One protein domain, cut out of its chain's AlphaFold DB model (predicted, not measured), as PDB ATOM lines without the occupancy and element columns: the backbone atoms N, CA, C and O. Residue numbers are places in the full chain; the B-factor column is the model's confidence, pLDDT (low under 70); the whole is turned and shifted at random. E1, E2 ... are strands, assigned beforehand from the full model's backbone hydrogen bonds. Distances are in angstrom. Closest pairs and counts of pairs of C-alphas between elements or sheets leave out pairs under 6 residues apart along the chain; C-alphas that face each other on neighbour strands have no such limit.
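This is residues 11 to 60 of the 67 residues of an uncharacterized protein of Verrucomicrobiales bacterium (UniProt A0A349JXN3). Two narrow two-stranded ribbons, E1 with E4 and E2 with E3, run lengthwise and form a loose, open sandwich, only partly face to face. The links from E1 to E2 and from E3 to E4 join the ribbons at one end; at the other, residues 55 to 60 fold back after E4. The printed part has 50 residues, no named helix and four strands in the order E1, E2, E3, E4, in two antiparallel sheets; the class is all strand. It is only just loose, close to compact, with a radius of gyration of the C-alphas of 11.8 A, and only just elongated, spanning 32 by 21 by 13 A.

E1, residues 11 to 17, is 20.4 A long and begins at C-alpha 11 (112.967, 156.991, 151.420). E2, residues 23 to 29, is 20.0 A long. E3, residues 36 to 42, is 18.4 A long. E4, residues 47 to 54, is 22.9 A long and ends at C-alpha 54 (108.198, 152.890, 149.778).

E1 and E4 are antiparallel neighbours at 159 degrees, with N 12 and O 52 at 2.8 A within hydrogen-bond range. E2 and E3 form an antiparallel hairpin at 158 degrees, with N 24 and O 41 at 2.8 A within hydrogen-bond range. Between the sheets, the closest C-alphas of E3 and E4 are those of Leu 38 and Tyr 52, 7.7 A apart. E1 and E3 are apart, as are E2 and E4, and E1 and E2.

The two C-alphas farthest apart, those of Glu 20 and Lys 57, are 32.9 A apart. The printed part has no cut. The links from E1 to E2 and from E3 to E4 are tight, and that from E2 to E3 is short. The mean pLDDT of the printed part is 93.3, and no printed residue is under 70.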
ATOM      1  N   ARG A  11     112.068 156.735 152.558       85.50
ATOM      2  CA  ARG A  11     112.967 156.991 151.420       85.50
ATOM      3  C   ARG A  11     114.254 156.203 151.600       85.50
ATOM      4  O   ARG A  11     114.916 156.345 152.624       85.50
ATOM      5  N   VAL A  12     114.630 155.437 150.586       87.25
ATOM      6  CA  VAL A  12     115.877 154.667 150.545       87.25
ATOM      7  C   VAL A  12     116.778 155.242 149.462       87.25
ATOM      8  O   VAL A  12     116.337 155.456 148.335       87.25
ATOM      9  N   GLY A  13     118.034 155.519 149.818       91.44
ATOM     10  CA  GLY A  13     119.094 155.889 148.883       91.44
ATOM     11  C   GLY A  13     120.088 154.742 148.744       91.44
ATOM     12  O   GLY A  13     120.594 154.250 149.750       91.44
ATOM     13  N   ILE A  14     120.363 154.328 147.512       93.19
ATOM     14  CA  ILE A  14     121.300 153.250 147.188       93.19
ATOM     15  C   ILE A  14     122.428 153.862 146.367       93.19
ATOM     16  O   ILE A  14     122.157 154.436 145.314       93.19
ATOM     17  N   SER A  15     123.666 153.732 146.845       96.31
ATOM     18  CA  SER A  15     124.871 154.179 146.141       96.31
ATOM     19  C   SER A  15     125.855 153.023 146.025       96.31
ATOM     20  O   SER A  15     126.163 152.383 147.033       96.31
ATOM     21  N   PHE A  16     126.349 152.749 144.821       96.31
ATOM     22  CA  PHE A  16     127.240 151.616 144.566       96.31
ATOM     23  C   PHE A  16     128.172 151.892 143.378       96.31
ATOM     24  O   PHE A  16     127.820 152.679 142.497       96.31
ATOM     25  N   PRO A  17     129.377 151.290 143.355       97.06
ATOM     26  CA  PRO A  17     130.280 151.424 142.224       97.06
ATOM     27  C   PRO A  17     129.722 150.698 140.997       97.06
ATOM     28  O   PRO A  17     129.200 149.587 141.106       97.06
ATOM     29  N   THR A  18     129.881 151.313 139.834       97.06
ATOM     30  CA  THR A  18     129.407 150.806 138.550       97.06
ATOM     31  C   THR A  18     130.537 150.730 137.537       97.06
ATOM     32  O   THR A  18     131.568 151.393 137.652       97.06
ATOM     33  N   VAL A  19     130.340 149.894 136.526       97.50
ATOM     34  CA  VAL A  19     131.174 149.834 135.328       97.50
ATOM     35  C   VAL A  19     130.468 150.619 134.228       97.50
ATOM     36  O   VAL A  19     129.251 150.511 134.078       97.50
ATOM     37  N   GLU A  20     131.222 151.419 133.470       97.00
ATOM     38  CA  GLU A  20     130.665 152.255 132.405       97.00
ATOM     39  C   GLU A  20     129.919 151.399 131.372       97.00
ATOM     40  O   GLU A  20     130.443 150.401 130.875       97.00
ATOM     41  N   GLY A  21     128.676 151.776 131.073       96.06
ATOM     42  CA  GLY A  21     127.841 151.112 130.074       96.06
ATOM     43  C   GLY A  21     127.195 149.794 130.518       96.06
ATOM     44  O   GLY A  21     126.343 149.286 129.792       96.06
ATOM     45  N   VAL A  22     127.531 149.253 131.695       97.19
ATOM     46  CA  VAL A  22     126.850 148.069 132.249       97.19
ATOM     47  C   VAL A  22     125.502 148.485 132.827       97.19
ATOM     48  O   VAL A  22     125.419 149.438 133.599       97.19
ATOM     49  N   GLU A  23     124.432 147.778 132.467       97.38
ATOM     50  CA  GLU A  23     123.112 148.002 133.058       97.38
ATOM     51  C   GLU A  23     122.998 147.280 134.403       97.38
ATOM     52  O   GLU A  23     123.422 146.138 134.548       97.38
ATOM     53  N   TYR A  24     122.400 147.929 135.395       97.12
ATOM     54  CA  TYR A  24     122.149 147.370 136.714       97.12
ATOM     55  C   TYR A  24     120.658 147.397 137.009       97.12
ATOM     56  O   TYR A  24     120.035 148.453 136.955       97.12
ATOM     57  N   SER A  25     120.098 146.248 137.378       97.19
ATOM     58  CA  SER A  25     118.737 146.136 137.897       97.19
ATOM     59  C   SER A  25     118.741 146.271 139.415       97.19
ATOM     60  O   SER A  25     119.393 145.491 140.114       97.19
ATOM     61  N   ILE A  26     117.972 147.228 139.926       95.50
ATOM     62  CA  ILE A  26     117.724 147.397 141.357       95.50
ATOM     63  C   ILE A  26     116.391 146.738 141.677       95.50
ATOM     64  O   ILE A  26     115.363 147.070 141.085       95.50
ATOM     65  N   GLN A  27     116.412 145.797 142.612       95.62
ATOM     66  CA  GLN A  27     115.234 145.037 143.008       95.62
ATOM     67  C   GLN A  27     115.023 145.095 144.513       95.62
ATOM     68  O   GLN A  27     115.984 145.247 145.275       95.62
ATOM     69  N   TYR A  28     113.770 144.928 144.925       94.25
ATOM     70  CA  TYR A  28     113.396 144.815 146.327       94.25
ATOM     71  C   TYR A  28     112.617 143.536 146.612       94.25
ATOM     72  O   TYR A  28     112.099 142.898 145.696       94.25
ATOM     73  N   SER A  29     112.552 143.176 147.888       94.38
ATOM     74  CA  SER A  29     111.759 142.067 148.400       94.38
ATOM     75  C   SER A  29     111.320 142.353 149.833       94.38
ATOM     76  O   SER A  29     112.065 142.972 150.595       94.38
ATOM     77  N   GLU A  30     110.139 141.868 150.200       93.88
ATOM     78  CA  GLU A  30     109.633 141.869 151.579       93.88
ATOM     79  C   GLU A  30     109.932 140.541 152.304       93.88
ATOM     80  O   GLU A  30     109.893 140.480 153.528       93.88
ATOM     81  N   ASP A  31     110.271 139.474 151.570       94.69
ATOM     82  CA  ASP A  31     110.358 138.098 152.091       94.69
ATOM     83  C   ASP A  31     111.652 137.346 151.712       94.69
ATOM     84  O   ASP A  31     111.785 136.152 151.995       94.69
ATOM     85  N   LEU A  32     112.601 138.036 151.063       94.94
ATOM     86  CA  LEU A  32     113.853 137.517 150.490       94.94
ATOM     87  C   LEU A  32     113.689 136.456 149.386       94.94
ATOM     88  O   LEU A  32     114.690 135.963 148.855       94.94
ATOM     89  N   GLN A  33     112.462 136.124 148.990       95.56
ATOM     90  CA  GLN A  33     112.146 135.058 148.037       95.56
ATOM     91  C   GLN A  33     111.588 135.626 146.734       95.56
ATOM     92  O   GLN A  33     112.076 135.290 145.654       95.56
ATOM     93  N   ASN A  34     110.609 136.521 146.840       95.31
ATOM     94  CA  ASN A  34     109.963 137.195 145.728       95.31
ATOM     95  C   ASN A  34     110.596 138.569 145.539       95.31
ATOM     96  O   ASN A  34     110.659 139.365 146.474       95.31
ATOM     97  N   TRP A  35     111.092 138.834 144.332       96.44
ATOM     98  CA  TRP A  35     111.839 140.050 144.027       96.44
ATOM     99  C   TRP A  35     111.167 140.833 142.909       96.44
ATOM    100  O   TRP A  35     110.884 140.283 141.844       96.44
ATOM    101  N   GLU A  36     110.987 142.127 143.132       95.19
ATOM    102  CA  GLU A  36     110.359 143.049 142.193       95.19
ATOM    103  C   GLU A  36     111.343 144.123 141.723       95.19
ATOM    104  O   GLU A  36     112.211 144.571 142.474       95.19
ATOM    105  N   LEU A  37     111.214 144.541 140.461       95.12
ATOM    106  CA  LEU A  37     112.063 145.570 139.861       95.12
ATOM    107  C   LEU A  37     111.650 146.966 140.337       95.12
ATOM    108  O   LEU A  37     110.515 147.384 140.134       95.12
ATOM    109  N   LEU A  38     112.605 147.706 140.902       93.44
ATOM    110  CA  LEU A  38     112.450 149.130 141.210       93.44
ATOM    111  C   LEU A  38     112.881 150.023 140.050       93.44
ATOM    112  O   LEU A  38     112.287 151.073 139.819       93.44
ATOM    113  N   GLY A  39     113.931 149.631 139.336       93.50
ATOM    114  CA  GLY A  39     114.423 150.376 138.187       93.50
ATOM    115  C   GLY A  39     115.767 149.872 137.696       93.50
ATOM    116  O   GLY A  39     116.338 148.927 138.248       93.50
ATOM    117  N   THR A  40     116.259 150.532 136.655       95.69
ATOM    118  CA  THR A  40     117.547 150.237 136.035       95.69
ATOM    119  C   THR A  40     118.440 151.471 136.014       95.69
ATOM    120  O   THR A  40     117.959 152.605 135.958       95.69
ATOM    121  N   ILE A  41     119.750 151.249 136.082       95.69
ATOM    122  CA  ILE A  41     120.778 152.283 135.927       95.69
ATOM    123  C   ILE A  41     121.798 151.778 134.913       95.69
ATOM    124  O   ILE A  41     122.310 150.673 135.066       95.69
ATOM    125  N   THR A  42     122.139 152.587 133.914       96.94
ATOM    126  CA  THR A  42     123.342 152.359 133.105       96.94
ATOM    127  C   THR A  42     124.528 152.989 133.823       96.94
ATOM    128  O   THR A  42     124.508 154.186 134.102       96.94
ATOM    129  N   GLY A  43     125.535 152.182 134.143       97.19
ATOM    130  CA  GLY A  43     126.682 152.604 134.930       97.19
ATOM    131  C   GLY A  43     127.490 153.711 134.260       97.19
ATOM    132  O   GLY A  43     127.727 153.680 133.051       97.19
ATOM    133  N   SER A  44     127.946 154.669 135.064       97.69
ATOM    134  CA  SER A  44     128.835 155.757 134.642       97.69
ATOM    135  C   SER A  44     130.328 155.411 134.732       97.69
ATOM    136  O   SER A  44     131.163 156.205 134.311       97.69
ATOM    137  N   GLY A  45     130.684 154.247 135.295       97.12
ATOM    138  CA  GLY A  45     132.078 153.875 135.578       97.12
ATOM    139  C   GLY A  45     132.618 154.446 136.895       97.12
ATOM    140  O   GLY A  45     133.812 154.336 137.178       97.12
ATOM    141  N   GLY A  46     131.749 155.077 137.688       96.94
ATOM    142  CA  GLY A  46     132.052 155.662 138.990       96.94
ATOM    143  C   GLY A  46     131.163 155.084 140.088       96.94
ATOM    144  O   GLY A  46     130.969 153.879 140.172       96.94
ATOM    145  N   VAL A  47     130.640 155.947 140.960       97.62
ATOM    146  CA  VAL A  47     129.587 155.585 141.919       97.62
ATOM    147  C   VAL A  47     128.297 156.229 141.449       97.62
ATOM    148  O   VAL A  47     128.217 157.456 141.398       97.62
ATOM    149  N   ASP A  48     127.292 155.411 141.164       97.44
ATOM    150  CA  ASP A  48     125.954 155.891 140.835       97.44
ATOM    151  C   ASP A  48     125.035 155.785 142.051       97.44
ATOM    152  O   ASP A  48     125.230 154.951 142.941       97.44
ATOM    153  N   GLN A  49     124.031 156.662 142.094       95.56
ATOM    154  CA  GLN A  49     123.051 156.725 143.171       95.56
ATOM    155  C   GLN A  49     121.626 156.713 142.625       95.56
ATOM    156  O   GLN A  49     121.327 157.324 141.600       95.56
ATOM    157  N   SER A  50     120.716 156.057 143.342       92.69
ATOM    158  CA  SER A  50     119.276 156.132 143.090       92.69
ATOM    159  C   SER A  50     118.468 156.169 144.378       92.69
ATOM    160  O   SER A  50     118.904 155.682 145.422       92.69
ATOM    161  N   PHE A  51     117.288 156.786 144.297       92.56
ATOM    162  CA  PHE A  51     116.394 156.987 145.430       92.56
ATOM    163  C   PHE A  51     115.013 156.413 145.138       92.56
ATOM    164  O   PHE A  51     114.433 156.704 144.093       92.56
ATOM    165  N   TYR A  52     114.464 155.676 146.100       90.19
ATOM    166  CA  TYR A  52     113.139 155.070 146.008       90.19
ATOM    167  C   TYR A  52     112.319 155.382 147.260       90.19
ATOM    168  O   TYR A  52     112.854 155.392 148.371       90.19
ATOM    169  N   SER A  53     111.027 155.651 147.076       88.44
ATOM    170  CA  SER A  53     110.060 155.839 148.165       88.44
ATOM    171  C   SER A  53     109.177 154.603 148.273       88.44
ATOM    172  O   SER A  53     108.696 154.119 147.250       88.44
ATOM    173  N   ARG A  54     108.966 154.107 149.490       83.69
ATOM    174  CA  ARG A  54     108.198 152.890 149.778       83.69
ATOM    175  C   ARG A  54     107.390 153.040 151.060       83.69
ATOM    176  O   ARG A  54     107.751 153.838 151.922       83.69
ATOM    177  N   GLU A  55     106.297 152.302 151.180       83.62
ATOM    178  CA  GLU A  55     105.420 152.352 152.362       83.62
ATOM    179  C   GLU A  55     105.753 151.256 153.378       83.62
ATOM    180  O   GLU A  55     105.347 151.312 154.540       83.62
ATOM    181  N   GLU A  56     106.529 150.269 152.951       82.38
ATOM    182  CA  GLU A  56     106.843 149.087 153.724       82.38
ATOM    183  C   GLU A  56     108.033 149.344 154.650       82.38
ATOM    184  O   GLU A  56     108.999 150.042 154.321       82.38
ATOM    185  N   LYS A  57     107.942 148.786 155.858       72.81
ATOM    186  CA  LYS A  57     108.943 148.983 156.913       72.81
ATOM    187  C   LYS A  57     110.118 148.016 156.804       72.81
ATOM    188  O   LYS A  57     111.193 148.324 157.309       72.81
ATOM    189  N   GLU A  58     109.912 146.873 156.161       79.88
ATOM    190  CA  GLU A  58     110.888 145.794 156.054       79.88
ATOM    191  C   GLU A  58     111.120 145.503 154.576       79.88
ATOM    192  O   GLU A  58     110.286 144.910 153.901       79.88
ATOM    193  N   LEU A  59     112.242 146.003 154.063       88.19
ATOM    194  CA  LEU A  59     112.601 145.897 152.657       88.19
ATOM    195  C   LEU A  59     114.050 145.452 152.532       88.19
ATOM    196  O   LEU A  59     114.961 146.055 153.105       88.19
ATOM    197  N   TYR A  60     114.251 144.418 151.734       92.94
ATOM    198  CA  TYR A  60     115.557 143.954 151.305       92.94
ATOM    199  C   TYR A  60     115.815 144.454 149.895       92.94
ATOM    200  O   TYR A  60     114.929 144.395 149.047       92.94
TER     201      TYR A  60